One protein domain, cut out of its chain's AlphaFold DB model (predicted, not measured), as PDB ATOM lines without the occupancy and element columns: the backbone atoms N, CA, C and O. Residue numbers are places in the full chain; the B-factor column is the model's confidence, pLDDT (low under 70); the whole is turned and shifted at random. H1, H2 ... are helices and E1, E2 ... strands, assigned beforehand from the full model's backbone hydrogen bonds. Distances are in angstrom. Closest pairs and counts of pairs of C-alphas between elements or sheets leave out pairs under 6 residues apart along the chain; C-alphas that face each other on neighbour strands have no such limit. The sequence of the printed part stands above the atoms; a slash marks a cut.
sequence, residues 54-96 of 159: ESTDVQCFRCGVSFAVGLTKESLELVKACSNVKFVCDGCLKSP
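What this domain is: This is residues 54 to 96 of the 159 residues of an uncharacterized protein of Helobdella robusta (UniProt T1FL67). A two-stranded hairpin, E1 and E2, makes one side of a small elongated frame; the short helix H1 follows at the hairpin's open end, residues 82 to 89 fold back toward the hairpin's turn, and the one-turn helix H2 lies at the far end with residues 95 and 96 after it. Contacts between the named parts are few. The printed part has 43 residues, with two named strands and two named helices in the order E1, E2, H1, H2; the sheet's order is E1 - E2, antiparallel, and the class is mixed, helices and strands. The whole is only just compact, close to loose, with a radius of gyration of the C-alphas of 10.9 A and spans of 33 by 20 by 14 A.

Where its parts are: Find C-alpha 54 at (164.631, 115.751, 195.745); from there E1, residues 54 to 59, runs 16.0 A to C-alpha 59 at (169.522, 127.015, 185.458). E2, residues 66 to 71, runs 15.2 A from its first to its last C-alpha. Look next at H1, residues 73 to 81, which runs 12.4 A to C-alpha 81 at (180.828, 117.168, 190.701). H2, residues 90 to 94, measures 6.1 A and ends at C-alpha 94, at (162.832, 122.610, 170.902).

How they stand to each other: Begin with the hairpin of E1 and E2, whose N-to-C directions stand at 145 degrees. Look at C-alphas 57 and 68, which face each other at 4.3 A. Across the pair, N 58 and O 67 are within hydrogen-bond range at 2.9 A, and so are N 56 and O 69 at 3.0 A. From the sheet go on to H1: its closest C-alpha pair with E1 is that of Glu 54 and Lys 73, 6.7 A apart, and their centres are 11.3 A apart. H2 is apart from E1, from E2 and from H1, with no C-alpha within 8 A of theirs. In H1 and H2 every O i to N i+4 pair is within hydrogen-bond range.

The domain as a whole: The two C-alphas farthest apart are those of Glu 74 and Pro 96, at 33.0 A. The printed part has no cut. The link from E2 to H1 is tight, with 1 residue, while those from E1 to E2, with 6 residues, and from H1 to H2, with 8, are short. The mean pLDDT of the printed part is 74.9; look at residues 54 to 55 and residue 73 for the values under 70, where the model's confidence is low.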
ATOM      1  N   GLU A  54     164.484 114.349 195.381       58.94
ATOM      2  CA  GLU A  54     164.631 115.751 195.745       58.94
ATOM      3  C   GLU A  54     164.490 116.591 194.467       58.94
ATOM      4  O   GLU A  54     165.182 116.379 193.466       58.94
ATOM      5  N   SER A  55     163.547 117.534 194.471       66.38
ATOM      6  CA  SER A  55     163.450 118.537 193.414       66.38
ATOM      7  C   SER A  55     164.537 119.582 193.633       66.38
ATOM      8  O   SER A  55     164.570 120.222 194.682       66.38
ATOM      9  N   THR A  56     165.419 119.767 192.654       71.88
ATOM     10  CA  THR A  56     166.428 120.834 192.676       71.88
ATOM     11  C   THR A  56     166.189 121.799 191.531       71.88
ATOM     12  O   THR A  56     165.962 121.370 190.400       71.88
ATOM     13  N   ASP A  57     166.298 123.094 191.811       77.88
ATOM     14  CA  ASP A  57     166.271 124.124 190.780       77.88
ATOM     15  C   ASP A  57     167.617 124.196 190.061       77.88
ATOM     16  O   ASP A  57     168.675 124.372 190.670       77.88
ATOM     17  N   VAL A  58     167.574 124.061 188.740       75.75
ATOM     18  CA  VAL A  58     168.734 124.182 187.858       75.75
ATOM     19  C   VAL A  58     168.504 125.293 186.851       75.75
ATOM     20  O   VAL A  58     167.381 125.549 186.422       75.75
ATOM     21  N   GLN A  59     169.584 125.954 186.449       79.88
ATOM     22  CA  GLN A  59     169.522 127.015 185.458       79.88
ATOM     23  C   GLN A  59     169.778 126.462 184.055       79.88
ATOM     24  O   GLN A  59     170.747 125.738 183.815       79.88
ATOM     25  N   CYS A  60     168.928 126.835 183.101       81.69
ATOM     26  CA  CYS A  60     169.162 126.548 181.695       81.69
ATOM     27  C   CYS A  60     170.429 127.259 181.214       81.69
ATOM     28  O   CYS A  60     170.504 128.485 181.214       81.69
ATOM     29  N   PHE A  61     171.382 126.491 180.692       81.94
ATOM     30  CA  PHE A  61     172.638 127.002 180.149       81.94
ATOM     31  C   PHE A  61     172.446 127.978 178.975       81.94
ATOM     32  O   PHE A  61     173.296 128.827 178.736       81.94
ATOM     33  N   ARG A  62     171.349 127.847 178.215       76.94
ATOM     34  CA  ARG A  62     171.114 128.651 177.006       76.94
ATOM     35  C   ARG A  62     170.373 129.959 177.268       76.94
ATOM     36  O   ARG A  62     170.722 130.963 176.664       76.94
ATOM     37  N   CYS A  63     169.344 129.947 178.115       82.38
ATOM     38  CA  CYS A  63     168.475 131.113 178.324       82.38
ATOM     39  C   CYS A  63     168.463 131.644 179.760       82.38
ATOM     40  O   CYS A  63     167.778 132.623 180.028       82.38
ATOM     41  N   GLY A  64     169.166 130.999 180.694       81.62
ATOM     42  CA  GLY A  64     169.219 131.436 182.089       81.62
ATOM     43  C   GLY A  64     167.942 131.181 182.899       81.62
ATOM     44  O   GLY A  64     167.915 131.513 184.079       81.62
ATOM     45  N   VAL A  65     166.900 130.588 182.304       81.44
ATOM     46  CA  VAL A  65     165.650 130.247 183.005       81.44
ATOM     47  C   VAL A  65     165.892 129.109 183.991       81.44
ATOM     48  O   VAL A  65     166.437 128.070 183.608       81.44
ATOM     49  N   SER A  66     165.457 129.293 185.236       82.38
ATOM     50  CA  SER A  66     165.480 128.257 186.268       82.38
ATOM     51  C   SER A  66     164.299 127.302 186.121       82.38
ATOM     52  O   SER A  66     163.180 127.728 185.836       82.38
ATOM     53  N   PHE A  67     164.542 126.010 186.312       75.38
ATOM     54  CA  PHE A  67     163.509 124.981 186.305       75.38
ATOM     55  C   PHE A  67     163.861 123.846 187.265       75.38
ATOM     56  O   PHE A  67     165.034 123.545 187.478       75.38
ATOM     57  N   ALA A  68     162.837 123.202 187.820       75.81
ATOM     58  CA  ALA A  68     163.019 122.090 188.738       75.81
ATOM     59  C   ALA A  68     163.323 120.793 187.976       75.81
ATOM     60  O   ALA A  68     162.642 120.440 187.008       75.81
ATOM     61  N   VAL A  69     164.318 120.047 188.450       70.56
ATOM     62  CA  VAL A  69     164.600 118.676 188.014       70.56
ATOM     63  C   VAL A  69     164.465 117.728 189.197       70.56
ATOM     64  O   VAL A  69     164.977 117.987 190.284       70.56
ATOM     65  N   GLY A  70     163.756 116.620 188.987       72.69
ATOM     66  CA  GLY A  70     163.674 115.542 189.967       72.69
ATOM     67  C   GLY A  70     164.868 114.609 189.811       72.69
ATOM     68  O   GLY A  70     164.917 113.842 188.847       72.69
ATOM     69  N   LEU A  71     165.811 114.664 190.747       70.00
ATOM     70  CA  LEU A  71     166.987 113.795 190.782       70.00
ATOM     71  C   LEU A  71     167.027 113.026 192.105       70.00
ATOM     72  O   LEU A  71     166.462 113.453 193.108       70.00
ATOM     73  N   THR A  72     167.694 111.873 192.104       74.19
ATOM     74  CA  THR A  72     168.090 111.241 193.369       74.19
ATOM     75  C   THR A  72     169.258 112.021 193.961       74.19
ATOM     76  O   THR A  72     169.995 112.685 193.223       74.19
ATOM     77  N   LYS A  73     169.465 111.915 195.272       69.81
ATOM     78  CA  LYS A  73     170.566 112.595 195.960       69.81
ATOM     79  C   LYS A  73     171.935 112.237 195.370       69.81
ATOM     80  O   LYS A  73     172.729 113.129 195.083       69.81
ATOM     81  N   GLU A  74     172.173 110.959 195.075       73.94
ATOM     82  CA  GLU A  74     173.428 110.487 194.470       73.94
ATOM     83  C   GLU A  74     173.614 111.058 193.059       73.94
ATOM     84  O   GLU A  74     174.704 111.479 192.675       73.94
ATOM     85  N   SER A  75     172.528 111.116 192.281       72.62
ATOM     86  CA  SER A  75     172.547 111.680 190.928       72.62
ATOM     87  C   SER A  75     172.839 113.180 190.955       72.62
ATOM     88  O   SER A  75     173.568 113.685 190.101       72.62
ATOM     89  N   LEU A  76     172.294 113.896 191.940       70.88
ATOM     90  CA  LEU A  76     172.530 115.323 192.123       70.88
ATOM     91  C   LEU A  76     173.986 115.612 192.503       70.88
ATOM     92  O   LEU A  76     174.589 116.526 191.940       70.88
ATOM     93  N   GLU A  77     174.560 114.839 193.425       74.19
ATOM     94  CA  GLU A  77     175.968 114.965 193.824       74.19
ATOM     95  C   GLU A  77     176.915 114.701 192.647       74.19
ATOM     96  O   GLU A  77     177.842 115.479 192.412       74.19
ATOM     97  N   LEU A  78     176.630 113.677 191.837       75.69
ATOM     98  CA  LEU A  78     177.398 113.377 190.625       75.69
ATOM     99  C   LEU A  78     177.333 114.508 189.597       75.69
ATOM    100  O   LEU A  78     178.359 114.887 189.031       75.69
ATOM    101  N   VAL A  79     176.145 115.067 189.357       73.44
ATOM    102  CA  VAL A  79     175.995 116.184 188.417       73.44
ATOM    103  C   VAL A  79     176.704 117.437 188.932       73.44
ATOM    104  O   VAL A  79     177.381 118.098 188.150       73.44
ATOM    105  N   LYS A  80     176.632 117.730 190.238       70.31
ATOM    106  CA  LYS A  80     177.369 118.846 190.861       70.31
ATOM    107  C   LYS A  80     178.887 118.683 190.746       70.31
ATOM    108  O   LYS A  80     179.583 119.674 190.548       70.31
ATOM    109  N   ALA A  81     179.400 117.457 190.844       77.25
ATOM    110  CA  ALA A  81     180.828 117.168 190.701       77.25
ATOM    111  C   ALA A  81     181.330 117.266 189.246       77.25
ATOM    112  O   ALA A  81     182.529 117.416 189.009       77.25
ATOM    113  N   CYS A  82     180.432 117.194 188.259       74.00
ATOM    114  CA  CYS A  82     180.781 117.227 186.843       74.00
ATOM    115  C   CYS A  82     180.632 118.638 186.255       74.00
ATOM    116  O   CYS A  82     179.550 119.034 185.827       74.00
ATOM    117  N   SER A  83     181.744 119.360 186.088       70.31
ATOM    118  CA  SER A  83     181.773 120.698 185.458       70.31
ATOM    119  C   SER A  83     181.294 120.738 183.996       70.31
ATOM    120  O   SER A  83     180.989 121.804 183.461       70.31
ATOM    121  N   ASN A  84     181.210 119.577 183.340       76.56
ATOM    122  CA  ASN A  84     180.838 119.452 181.932       76.56
ATOM    123  C   ASN A  84     179.340 119.195 181.706       76.56
ATOM    124  O   ASN A  84     178.892 119.193 180.557       76.56
ATOM    125  N   VAL A  85     178.561 118.958 182.766       75.62
ATOM    126  CA  VAL A  85     177.123 118.702 182.645       75.62
ATOM    127  C   VAL A  85     176.374 120.030 182.645       75.62
ATOM    128  O   VAL A  85     176.537 120.861 183.532       75.62
ATOM    129  N   LYS A  86     175.543 120.237 181.621       80.50
ATOM    130  CA  LYS A  86     174.755 121.457 181.434       80.50
ATOM    131  C   LYS A  86     173.287 121.100 181.285       80.50
ATOM    132  O   LYS A  86     172.936 120.229 180.492       80.50
ATOM    133  N   PHE A  87     172.434 121.811 182.009       77.69
ATOM    134  CA  PHE A  87     170.988 121.674 181.906       77.69
ATOM    135  C   PHE A  87     170.454 122.576 180.796       77.69
ATOM    136  O   PHE A  87     170.859 123.731 180.668       77.69
ATOM    137  N   VAL A  88     169.547 122.056 179.974       78.25
ATOM    138  CA  VAL A  88     168.887 122.814 178.906       78.25
ATOM    139  C   VAL A  88     167.387 122.627 179.072       78.25
ATOM    140  O   VAL A  88     166.922 121.496 179.182       78.25
ATOM    141  N   CYS A  89     166.641 123.730 179.126       78.56
ATOM    142  CA  CYS A  89     165.190 123.671 179.243       78.56
ATOM    143  C   CYS A  89     164.549 123.181 177.940       78.56
ATOM    144  O   CYS A  89     165.115 123.315 176.852       78.56
ATOM    145  N   ASP A  90     163.326 122.677 178.054       75.44
ATOM    146  CA  ASP A  90     162.554 122.155 176.929       75.44
ATOM    147  C   ASP A  90     162.369 123.190 175.801       75.44
ATOM    148  O   ASP A  90     162.541 122.876 174.625       75.44
ATOM    149  N   GLY A  91     162.148 124.464 176.147       74.12
ATOM    150  CA  GLY A  91     162.047 125.544 175.160       74.12
ATOM    151  C   GLY A  91     163.318 125.721 174.320       74.12
ATOM    152  O   GLY A  91     163.246 125.844 173.100       74.12
ATOM    153  N   CYS A  92     164.494 125.665 174.951       73.75
ATOM    154  CA  CYS A  92     165.783 125.770 174.261       73.75
ATOM    155  C   CYS A  92     166.232 124.472 173.577       73.75
ATOM    156  O   CYS A  92     167.144 124.505 172.743       73.75
ATOM    157  N   LEU A  93     165.645 123.336 173.956       73.06
ATOM    158  CA  LEU A  93     165.827 122.060 173.272       73.06
ATOM    159  C   LEU A  93     164.995 122.013 171.984       73.06
ATOM    160  O   LEU A  93     165.476 121.533 170.962       73.06
ATOM    161  N   LYS A  94     163.770 122.543 172.032       73.38
ATOM    162  CA  LYS A  94     162.832 122.610 170.902       73.38
ATOM    163  C   LYS A  94     163.113 123.766 169.943       73.38
ATOM    164  O   LYS A  94     162.662 123.729 168.802       73.38
ATOM    165  N   SER A  95     163.835 124.796 170.384       71.44
ATOM    166  CA  SER A  95     164.212 125.912 169.518       71.44
ATOM    167  C   SER A  95     165.167 125.433 168.416       71.44
ATOM    168  O   SER A  95     166.191 124.826 168.752       71.44
ATOM    169  N   PRO A  96     164.888 125.732 167.132       70.31
ATOM    170  CA  PRO A  96     165.783 125.372 166.043       70.31
ATOM    171  C   PRO A  96     167.148 126.002 166.287       70.31
ATOM    172  O   PRO A  96     167.253 127.199 166.586       70.31
TER     173      PRO A  96